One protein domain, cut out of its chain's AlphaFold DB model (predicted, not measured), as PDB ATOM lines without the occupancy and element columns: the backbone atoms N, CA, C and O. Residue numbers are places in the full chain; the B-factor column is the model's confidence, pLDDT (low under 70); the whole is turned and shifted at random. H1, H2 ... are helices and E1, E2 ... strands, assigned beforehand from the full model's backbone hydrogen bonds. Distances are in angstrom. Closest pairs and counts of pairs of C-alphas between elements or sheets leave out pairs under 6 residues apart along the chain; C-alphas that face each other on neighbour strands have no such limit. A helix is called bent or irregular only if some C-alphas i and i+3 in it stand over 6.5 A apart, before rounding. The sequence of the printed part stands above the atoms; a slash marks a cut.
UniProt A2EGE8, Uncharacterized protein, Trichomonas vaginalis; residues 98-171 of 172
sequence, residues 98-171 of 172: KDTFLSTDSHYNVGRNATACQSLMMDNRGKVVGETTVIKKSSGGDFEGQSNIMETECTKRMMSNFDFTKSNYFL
ATOM      1  N   LYS A  98     -46.026  20.997  -4.715       85.19
ATOM      2  CA  LYS A  98     -44.570  20.905  -4.762       85.19
ATOM      3  C   LYS A  98     -44.155  19.728  -5.654       85.19
ATOM      4  O   LYS A  98     -44.898  18.751  -5.759       85.19
ATOM      5  N   ASP A  99     -42.985  19.833  -6.268       83.31
ATOM      6  CA  ASP A  99     -42.361  18.775  -7.060       83.31
ATOM      7  C   ASP A  99     -43.164  18.405  -8.324       83.31
ATOM      8  O   ASP A  99     -43.033  17.312  -8.872       83.31
ATOM      9  N   THR A 100     -44.000  19.331  -8.803       86.19
ATOM     10  CA  THR A 100     -44.787  19.152 -10.029       86.19
ATOM     11  C   THR A 100     -43.879  19.199 -11.260       86.19
ATOM     12  O   THR A 100     -42.992  20.050 -11.353       86.19
ATOM     13  N   PHE A 101     -44.123  18.289 -12.208       88.56
ATOM     14  CA  PHE A 101     -43.493  18.304 -13.528       88.56
ATOM     15  C   PHE A 101     -44.126  19.378 -14.401       88.56
ATOM     16  O   PHE A 101     -45.355  19.474 -14.473       88.56
ATOM     17  N   LEU A 102     -43.273  20.144 -15.072       90.25
ATOM     18  CA  LEU A 102     -43.675  21.200 -15.986       90.25
ATOM     19  C   LEU A 102     -43.222  20.851 -17.398       90.25
ATOM     20  O   LEU A 102     -42.077  20.446 -17.601       90.25
ATOM     21  N   SER A 103     -44.118  21.033 -18.357       91.31
ATOM     22  CA  SER A 103     -43.822  20.942 -19.784       91.31
ATOM     23  C   SER A 103     -44.127  22.267 -20.461       91.31
ATOM     24  O   SER A 103     -44.993  23.023 -20.009       91.31
ATOM     25  N   THR A 104     -43.435  22.547 -21.559       91.62
ATOM     26  CA  THR A 104     -43.697  23.727 -22.383       91.62
ATOM     27  C   THR A 104     -44.036  23.319 -23.800       91.62
ATOM     28  O   THR A 104     -43.399  22.421 -24.335       91.62
ATOM     29  N   ASP A 105     -44.997  24.001 -24.408       91.94
ATOM     30  CA  ASP A 105     -45.303  23.858 -25.831       91.94
ATOM     31  C   ASP A 105     -45.487  25.237 -26.462       91.94
ATOM     32  O   ASP A 105     -45.904  26.187 -25.788       91.94
ATOM     33  N   SER A 106     -45.149  25.351 -27.743       93.25
ATOM     34  CA  SER A 106     -45.059  26.626 -28.449       93.25
ATOM     35  C   SER A 106     -45.817  26.605 -29.767       93.25
ATOM     36  O   SER A 106     -45.714  25.680 -30.568       93.25
ATOM     37  N   HIS A 107     -46.530  27.692 -30.041       94.12
ATOM     38  CA  HIS A 107     -47.263  27.887 -31.279       94.12
ATOM     39  C   HIS A 107     -46.807  29.152 -32.008       94.12
ATOM     40  O   HIS A 107     -46.746  30.247 -31.444       94.12
ATOM     41  N   TYR A 108     -46.540  28.998 -33.302       95.56
ATOM     42  CA  TYR A 108     -46.209  30.090 -34.209       95.56
ATOM     43  C   TYR A 108     -47.454  30.573 -34.940       95.56
ATOM     44  O   TYR A 108     -48.227  29.769 -35.453       95.56
ATOM     45  N   ASN A 109     -47.600  31.891 -35.082       93.56
ATOM     46  CA  ASN A 109     -48.767  32.471 -35.751       93.56
ATOM     47  C   ASN A 109     -48.898  32.089 -37.237       93.56
ATOM     48  O   ASN A 109     -49.994  32.133 -37.789       93.56
ATOM     49  N   VAL A 110     -47.788  31.740 -37.891       91.94
ATOM     50  CA  VAL A 110     -47.749  31.219 -39.263       91.94
ATOM     51  C   VAL A 110     -46.624  30.195 -39.410       91.94
ATOM     52  O   VAL A 110     -45.602  30.278 -38.733       91.94
ATOM     53  N   GLY A 111     -46.769  29.254 -40.346       85.38
ATOM     54  CA  GLY A 111     -45.799  28.164 -40.532       85.38
ATOM     55  C   GLY A 111     -44.440  28.570 -41.123       85.38
ATOM     56  O   GLY A 111     -43.504  27.777 -41.094       85.38
ATOM     57  N   ARG A 112     -44.299  29.777 -41.690       85.06
ATOM     58  CA  ARG A 112     -43.031  30.287 -42.247       85.06
ATOM     59  C   ARG A 112     -42.872  31.769 -41.951       85.06
ATOM     60  O   ARG A 112     -43.831  32.519 -42.075       85.06
ATOM     61  N   ASN A 113     -41.646  32.187 -41.625       88.06
ATOM     62  CA  ASN A 113     -41.304  33.584 -41.329       88.06
ATOM     63  C   ASN A 113     -42.214  34.219 -40.266       88.06
ATOM     64  O   ASN A 113     -42.589  35.386 -40.375       88.06
ATOM     65  N   ALA A 114     -42.550  33.442 -39.233       92.94
ATOM     66  CA  ALA A 114     -43.429  33.863 -38.155       92.94
ATOM     67  C   ALA A 114     -43.002  35.192 -37.528       92.94
ATOM     68  O   ALA A 114     -41.808  35.486 -37.379       92.94
ATOM     69  N   THR A 115     -43.999  35.990 -37.169       96.50
ATOM     70  CA  THR A 115     -43.824  37.288 -36.511       96.50
ATOM     71  C   THR A 115     -44.206  37.250 -35.042       96.50
ATOM     72  O   THR A 115     -43.831  38.159 -34.305       96.50
ATOM     73  N   ALA A 116     -44.891  36.193 -34.606       96.94
ATOM     74  CA  ALA A 116     -45.225  35.940 -33.218       96.94
ATOM     75  C   ALA A 116     -45.075  34.447 -32.889       96.94
ATOM     76  O   ALA A 116     -45.382  33.582 -33.713       96.94
ATOM     77  N   CYS A 117     -44.615  34.170 -31.674       96.44
ATOM     78  CA  CYS A 117     -44.571  32.849 -31.062       96.44
ATOM     79  C   CYS A 117     -45.169  32.976 -29.663       96.44
ATOM     80  O   CYS A 117     -44.844  33.918 -28.938       96.44
ATOM     81  N   GLN A 118     -46.050  32.058 -29.299       95.56
ATOM     82  CA  GLN A 118     -46.630  31.967 -27.966       95.56
ATOM     83  C   GLN A 118     -46.240  30.623 -27.375       95.56
ATOM     84  O   GLN A 118     -46.471  29.601 -28.009       95.56
ATOM     85  N   SER A 119     -45.687  30.626 -26.167       95.12
ATOM     86  CA  SER A 119     -45.411  29.401 -25.422       95.12
ATOM     87  C   SER A 119     -46.272  29.334 -24.176       95.12
ATOM     88  O   SER A 119     -46.464  30.331 -23.472       95.12
ATOM     89  N   LEU A 120     -46.764  28.136 -23.899       95.06
ATOM     90  CA  LEU A 120     -47.525  27.794 -22.711       95.06
ATOM     91  C   LEU A 120     -46.689  26.860 -21.851       95.06
ATOM     92  O   LEU A 120     -46.032  25.957 -22.359       95.06
ATOM     93  N   MET A 121     -46.742  27.068 -20.544       93.44
ATOM     94  CA  MET A 121     -46.226  26.137 -19.556       93.44
ATOM     95  C   MET A 121     -47.403  25.436 -18.899       93.44
ATOM     96  O   MET A 121     -48.322  26.087 -18.393       93.44
ATOM     97  N   MET A 122     -47.359  24.112 -18.891       93.44
ATOM     98  CA  MET A 122     -48.408  23.263 -18.355       93.44
ATOM     99  C   MET A 122     -47.866  22.367 -17.252       93.44
ATOM    100  O   MET A 122     -46.716  21.934 -17.294       93.44
ATOM    101  N   ASP A 123     -48.711  22.086 -16.268       92.25
ATOM    102  CA  ASP A 123     -48.433  21.063 -15.273       92.25
ATOM    103  C   ASP A 123     -48.960  19.682 -15.692       92.25
ATOM    104  O   ASP A 123     -49.735  19.527 -16.640       92.25
ATOM    105  N   ASN A 124     -48.598  18.657 -14.922       89.88
ATOM    106  CA  ASN A 124     -49.068  17.284 -15.119       89.88
ATOM    107  C   ASN A 124     -50.581  17.069 -14.879       89.88
ATOM    108  O   ASN A 124     -51.072  15.957 -15.067       89.88
ATOM    109  N   ARG A 125     -51.336  18.101 -14.478       91.50
ATOM    110  CA  ARG A 125     -52.810  18.090 -14.411       91.50
ATOM    111  C   ARG A 125     -53.436  18.623 -15.703       91.50
ATOM    112  O   ARG A 125     -54.662  18.717 -15.789       91.50
ATOM    113  N   GLY A 126     -52.615  19.028 -16.673       91.25
ATOM    114  CA  GLY A 126     -53.052  19.686 -17.897       91.25
ATOM    115  C   GLY A 126     -53.501  21.132 -17.672       91.25
ATOM    116  O   GLY A 126     -54.285  21.657 -18.462       91.25
ATOM    117  N   LYS A 127     -53.074  21.783 -16.582       94.38
ATOM    118  CA  LYS A 127     -53.378  23.196 -16.328       94.38
ATOM    119  C   LYS A 127     -52.254  24.073 -16.850       94.38
ATOM    120  O   LYS A 127     -51.087  23.810 -16.583       94.38
ATOM    121  N   VAL A 128     -52.622  25.147 -17.547       94.81
ATOM    122  CA  VAL A 128     -51.681  26.204 -17.924       94.81
ATOM    123  C   VAL A 128     -51.315  26.986 -16.669       94.81
ATOM    124  O   VAL A 128     -52.178  27.581 -16.023       94.81
ATOM    125  N   VAL A 129     -50.035  26.960 -16.321       93.69
ATOM    126  CA  VAL A 129     -49.468  27.639 -15.150       93.69
ATOM    127  C   VAL A 129     -48.552  28.791 -15.544       93.69
ATOM    128  O   VAL A 129     -48.217  29.610 -14.699       93.69
ATOM    129  N   GLY A 130     -48.186  28.912 -16.816       93.25
ATOM    130  CA  GLY A 130     -47.420  30.039 -17.326       93.25
ATOM    131  C   GLY A 130     -47.694  30.260 -18.804       93.25
ATOM    132  O   GLY A 130     -48.062  29.340 -19.530       93.25
ATOM    133  N   GLU A 131     -47.518  31.494 -19.250       94.12
ATOM    134  CA  GLU A 131     -47.629  31.876 -20.651       94.12
ATOM    135  C   GLU A 131     -46.593  32.952 -20.961       94.12
ATOM    136  O   GLU A 131     -46.295  33.816 -20.134       94.12
ATOM    137  N   THR A 132     -46.055  32.930 -22.173       94.88
ATOM    138  CA  THR A 132     -45.286  34.041 -22.721       94.88
ATOM    139  C   THR A 132     -45.571  34.168 -24.206       94.88
ATOM    140  O   THR A 132     -45.755  33.178 -24.904       94.88
ATOM    141  N   THR A 133     -45.599  35.405 -24.696       95.19
ATOM    142  CA  THR A 133     -45.652  35.694 -26.127       95.19
ATOM    143  C   THR A 133     -44.451  36.546 -26.507       95.19
ATOM    144  O   THR A 133     -44.154  37.545 -25.854       95.19
ATOM    145  N   VAL A 134     -43.776  36.158 -27.582       96.50
ATOM    146  CA  VAL A 134     -42.712  36.926 -28.223       96.50
ATOM    147  C   VAL A 134     -43.242  37.408 -29.563       96.50
ATOM    148  O   VAL A 134     -43.699  36.615 -30.383       96.50
ATOM    149  N   ILE A 135     -43.173  38.717 -29.792       97.38
ATOM    150  CA  ILE A 135     -43.599  39.351 -31.041       97.38
ATOM    151  C   ILE A 135     -42.408  40.117 -31.603       97.38
ATOM    152  O   ILE A 135     -41.711  40.829 -30.878       97.38
ATOM    153  N   LYS A 136     -42.164  39.979 -32.905       96.62
ATOM    154  CA  LYS A 136     -41.107  40.721 -33.592       96.62
ATOM    155  C   LYS A 136     -41.362  42.221 -33.550       96.62
ATOM    156  O   LYS A 136     -42.497  42.678 -33.700       96.62
ATOM    157  N   LYS A 137     -40.283  42.996 -33.482       96.00
ATOM    158  CA  LYS A 137     -40.324  44.465 -33.538       96.00
ATOM    159  C   LYS A 137     -41.026  44.999 -34.790       96.00
ATOM    160  O   LYS A 137     -41.814  45.935 -34.707       96.00
ATOM    161  N   SER A 138     -40.838  44.338 -35.935       93.19
ATOM    162  CA  SER A 138     -41.527  44.661 -37.196       93.19
ATOM    163  C   SER A 138     -43.048  44.463 -37.160       93.19
ATOM    164  O   SER A 138     -43.743  44.885 -38.079       93.19
ATOM    165  N   SER A 139     -43.579  43.812 -36.125       93.56
ATOM    166  CA  SER A 139     -45.009  43.563 -35.921       93.56
ATOM    167  C   SER A 139     -45.518  44.145 -34.600       93.56
ATOM    168  O   SER A 139     -46.550  43.713 -34.096       93.56
ATOM    169  N   GLY A 140     -44.806  45.133 -34.046       93.31
ATOM    170  CA  GLY A 140     -45.226  45.856 -32.845       93.31
ATOM    171  C   GLY A 140     -44.823  45.207 -31.520       93.31
ATOM    172  O   GLY A 140     -45.344  45.605 -30.483       93.31
ATOM    173  N   GLY A 141     -43.924  44.220 -31.539       94.94
ATOM    174  CA  GLY A 141     -43.316  43.659 -30.331       94.94
ATOM    175  C   GLY A 141     -41.931  44.224 -30.016       94.94
ATOM    176  O   GLY A 141     -41.556  45.297 -30.485       94.94
ATOM    177  N   ASP A 142     -41.154  43.472 -29.238       95.81
ATOM    178  CA  ASP A 142     -39.828  43.862 -28.741       95.81
ATOM    179  C   ASP A 142     -38.689  42.945 -29.222       95.81
ATOM    180  O   ASP A 142     -37.522  43.196 -28.931       95.81
ATOM    181  N   PHE A 143     -39.000  41.887 -29.971       96.25
ATOM    182  CA  PHE A 143     -38.016  40.885 -30.359       96.25
ATOM    183  C   PHE A 143     -37.307  41.226 -31.674       96.25
ATOM    184  O   PHE A 143     -37.953  41.448 -32.703       96.25
ATOM    185  N   GLU A 144     -35.973  41.218 -31.654       94.56
ATOM    186  CA  GLU A 144     -35.123  41.551 -32.812       94.56
ATOM    187  C   GLU A 144     -34.516  40.319 -33.511       94.56
ATOM    188  O   GLU A 144     -33.865  40.448 -34.546       94.56
ATOM    189  N   GLY A 145     -34.737  39.112 -32.983       92.81
ATOM    190  CA  GLY A 145     -34.161  37.881 -33.523       92.81
ATOM    191  C   GLY A 145     -34.926  37.246 -34.696       92.81
ATOM    192  O   GLY A 145     -35.976  37.708 -35.156       92.81
ATOM    193  N   GLN A 146     -34.385  36.127 -35.186       92.25
ATOM    194  CA  GLN A 146     -34.976  35.327 -36.264       92.25
ATOM    195  C   GLN A 146     -36.157  34.471 -35.774       92.25
ATOM    196  O   GLN A 146     -36.275  34.169 -34.592       92.25
ATOM    197  N   SER A 147     -37.047  34.061 -36.686       90.88
ATOM    198  CA  SER A 147     -38.268  33.321 -36.313       90.88
ATOM    199  C   SER A 147     -37.978  31.975 -35.645       90.88
ATOM    200  O   SER A 147     -38.651  31.619 -34.692       90.88
ATOM    201  N   ASN A 148     -36.968  31.246 -36.114       91.00
ATOM    202  CA  ASN A 148     -36.612  29.908 -35.628       91.00
ATOM    203  C   ASN A 148     -36.124  29.873 -34.171       91.00
ATOM    204  O   ASN A 148     -36.061  28.801 -33.587       91.00
ATOM    205  N   ILE A 149     -35.753  31.020 -33.596       93.75
ATOM    206  CA  ILE A 149     -35.294  31.118 -32.204       93.75
ATOM    207  C   ILE A 149     -36.346  31.742 -31.276       93.75
ATOM    208  O   ILE A 149     -36.067  31.954 -30.097       93.75
ATOM    209  N   MET A 150     -37.542  32.058 -31.785       94.94
ATOM    210  CA  MET A 150     -38.591  32.692 -30.981       94.94
ATOM    211  C   MET A 150     -39.115  31.769 -29.884       94.94
ATOM    212  O   MET A 150     -39.400  32.248 -28.793       94.94
ATOM    213  N   GLU A 151     -39.203  30.466 -30.142       93.50
ATOM    214  CA  GLU A 151     -39.556  29.469 -29.127       93.50
ATOM    215  C   GLU A 151     -38.542  29.448 -27.978       93.50
ATOM    216  O   GLU A 151     -38.918  29.582 -26.816       93.50
ATOM    217  N   THR A 152     -37.244  29.416 -28.293       93.50
ATOM    218  CA  THR A 152     -36.180  29.527 -27.287       93.50
ATOM    219  C   THR A 152     -36.305  30.812 -26.470       93.50
ATOM    220  O   THR A 152     -36.113  30.796 -25.255       93.50
ATOM    221  N   GLU A 153     -36.623  31.934 -27.117       95.31
ATOM    222  CA  GLU A 153     -36.836  33.212 -26.434       95.31
ATOM    223  C   GLU A 153     -38.078  33.188 -25.530       95.31
ATOM    224  O   GLU A 153     -38.019  33.674 -24.400       95.31
ATOM    225  N   CYS A 154     -39.181  32.584 -25.980       94.88
ATOM    226  CA  CYS A 154     -40.378  32.411 -25.160       94.88
ATOM    227  C   CYS A 154     -40.061  31.594 -23.907       94.88
ATOM    228  O   CYS A 154     -40.398  32.021 -22.804       94.88
ATOM    229  N   THR A 155     -39.359  30.468 -24.058       91.12
ATOM    230  CA  THR A 155     -38.944  29.626 -22.932       91.12
ATOM    231  C   THR A 155     -38.036  30.390 -21.979       91.12
ATOM    232  O   THR A 155     -38.289  30.384 -20.779       91.12
ATOM    233  N   LYS A 156     -37.031  31.125 -22.475       91.81
ATOM    234  CA  LYS A 156     -36.162  31.960 -21.624       91.81
ATOM    235  C   LYS A 156     -36.958  32.965 -20.795       91.81
ATOM    236  O   LYS A 156     -36.782  33.031 -19.583       91.81
ATOM    237  N   ARG A 157     -37.848  33.730 -21.433       93.38
ATOM    238  CA  ARG A 157     -38.701  34.720 -20.757       93.38
ATOM    239  C   ARG A 157     -39.638  34.067 -19.739       93.38
ATOM    240  O   ARG A 157     -39.800  34.597 -18.644       93.38
ATOM    241  N   MET A 158     -40.203  32.908 -20.074       90.94
ATOM    242  CA  MET A 158     -41.033  32.123 -19.162       90.94
ATOM    243  C   MET A 158     -40.242  31.685 -17.925       90.94
ATOM    244  O   MET A 158     -40.706  31.886 -16.808       90.94
ATOM    245  N   MET A 159     -39.041  31.127 -18.118       86.50
ATOM    246  CA  MET A 159     -38.177  30.697 -17.015       86.50
ATOM    247  C   MET A 159     -37.786  31.867 -16.106       86.50
ATOM    248  O   MET A 159     -37.756  31.721 -14.892       86.50
ATOM    249  N   SER A 160     -37.525  33.048 -16.662       87.31
ATOM    250  CA  SER A 160     -37.153  34.216 -15.854       87.31
ATOM    251  C   SER A 160     -38.292  34.754 -14.982       87.31
ATOM    252  O   SER A 160     -38.027  35.373 -13.955       87.31
ATOM    253  N   ASN A 161     -39.548  34.544 -15.387       82.94
ATOM    254  CA  ASN A 161     -40.718  35.150 -14.743       82.94
ATOM    255  C   ASN A 161     -41.525  34.174 -13.872       82.94
ATOM    256  O   ASN A 161     -42.461  34.600 -13.193       82.94
ATOM    257  N   PHE A 162     -41.214  32.880 -13.908       84.75
ATOM    258  CA  PHE A 162     -41.963  31.859 -13.183       84.75
ATOM    259  C   PHE A 162     -41.304  31.523 -11.838       84.75
ATOM    260  O   PHE A 162     -40.092  31.336 -11.745       84.75
ATOM    261  N   ASP A 163     -42.116  31.409 -10.785       81.00
ATOM    262  CA  ASP A 163     -41.653  30.998  -9.458       81.00
ATOM    263  C   ASP A 163     -41.510  29.468  -9.373       81.00
ATOM    264  O   ASP A 163     -42.477  28.727  -9.177       81.00
ATOM    265  N   PHE A 164     -40.270  28.998  -9.495       77.00
ATOM    266  CA  PHE A 164     -39.929  27.577  -9.452       77.00
ATOM    267  C   PHE A 164     -39.778  26.989  -8.049       77.00
ATOM    268  O   PHE A 164     -39.460  25.808  -7.921       77.00
ATOM    269  N   THR A 165     -40.060  27.737  -6.977       72.88
ATOM    270  CA  THR A 165     -39.992  27.194  -5.603       72.88
ATOM    271  C   THR A 165     -40.906  25.980  -5.382       72.88
ATOM    272  O   THR A 165     -40.704  25.205  -4.444       72.88
ATOM    273  N   LYS A 166     -41.901  25.786  -6.258       65.81
ATOM    274  CA  LYS A 166     -42.865  24.677  -6.229       65.81
ATOM    275  C   LYS A 166     -42.622  23.576  -7.278       65.81
ATOM    276  O   LYS A 166     -43.422  22.647  -7.343       65.81
ATOM    277  N   SER A 167     -41.567  23.635  -8.086       61.69
ATOM    278  CA  SER A 167     -41.313  22.672  -9.175       61.69
ATOM    279  C   SER A 167     -39.960  21.982  -9.025       61.69
ATOM    280  O   SER A 167     -38.994  22.643  -8.656       61.69
ATOM    281  N   ASN A 168     -39.869  20.699  -9.390       55.03
ATOM    282  CA  ASN A 168     -38.603  19.954  -9.313       55.03
ATOM    283  C   ASN A 168     -38.000  19.558 -10.663       55.03
ATOM    284  O   ASN A 168     -36.802  19.294 -10.711       55.03
ATOM    285  N   TYR A 169     -38.784  19.484 -11.743       56.69
ATOM    286  CA  TYR A 169     -38.310  18.921 -13.012       56.69
ATOM    287  C   TYR A 169     -39.009  19.551 -14.224       56.69
ATOM    288  O   TYR A 169     -40.230  19.731 -14.220       56.69
ATOM    289  N   PHE A 170     -38.224  19.828 -15.268       57.78
ATOM    290  CA  PHE A 170     -38.695  20.278 -16.579       57.78
ATOM    291  C   PHE A 170     -38.625  19.129 -17.578       57.78
ATOM    292  O   PHE A 170     -37.613  18.429 -17.649       57.78
ATOM    293  N   LEU A 171     -39.689  18.957 -18.353       54.62
ATOM    294  CA  LEU A 171     -39.714  18.090 -19.522       54.62
ATOM    295  C   LEU A 171     -39.753  18.992 -20.762       54.62
ATOM    296  O   LEU A 171     -40.638  19.844 -20.867       54.62
TER     297      LEU A 171
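What this domain is: This is residues 98 to 171 of the 172 residues of an uncharacterized protein of Trichomonas vaginalis (UniProt A2EGE8). A long, twisted sheet of four strands has one helix, H1, set slantwise over E3 and E2 on one face, with the other face bare. The meander E1, E2, E3, each strand the antiparallel neighbour of the one before, makes most of this wall, and short E4 sits beside the first part of E1 at one end. The printed part has 74 residues with one named helix and four named strands, in the order E1 E2 E3 H1 E4; the sheet runs E3 E2 E1 E4 and is mixed, as is the class, helices and strands. It is elongated, 40 by 21 by 16 A, and only just compact, close to loose, with a radius of gyration of the C-alphas of 13.1 A.

How they stand to each other: E1, residues 100 to 108, and E2, residues 116 to 123, form an antiparallel hairpin; N 107 and O 118 are 2.8 A apart, within hydrogen-bond range. E2 and E3, residues 128 to 135, form another, with N 119 and O 132 at 2.8 A. H1, residues 147 to 161, is on the sheet at a height of 7.4 A, at 45 degrees to E2 on the local plane; its closest C-alphas to E3 are Cys 154 and Thr 132, 5.7 A. H1 is irregular, C-alphas 148 and 151 being 7.2 A apart, and 9 of 11 O i to N i+4 pairs are within hydrogen-bond range. E4, residues 167 to 171, is parallel to E1 at 43 degrees, with N 171 and O 102 at 2.9 A, and is apart from E2 and E3. E3, H1 and E4 form a split strand-helix-strand unit, two strands running the same way with E2 and E1 between them, its crossover right-handed.

Where its parts are: E1 begins at C-alpha 100 (-44.787, 19.152, -10.029) and is 26.6 A long; E2 is 23.5 A, E3 20.3 A and H1 21.8 A. E4, 11.4 A, ends at C-alpha 171 (-39.714, 18.090, -19.522).

The domain as a whole: The C-alphas farthest apart, of Lys 98 and Ser 138, are 40.3 A apart. The printed part has no cut; the link from E3 to H1 is long, 11 residues. Residues 166 to 171 have pLDDT under 70.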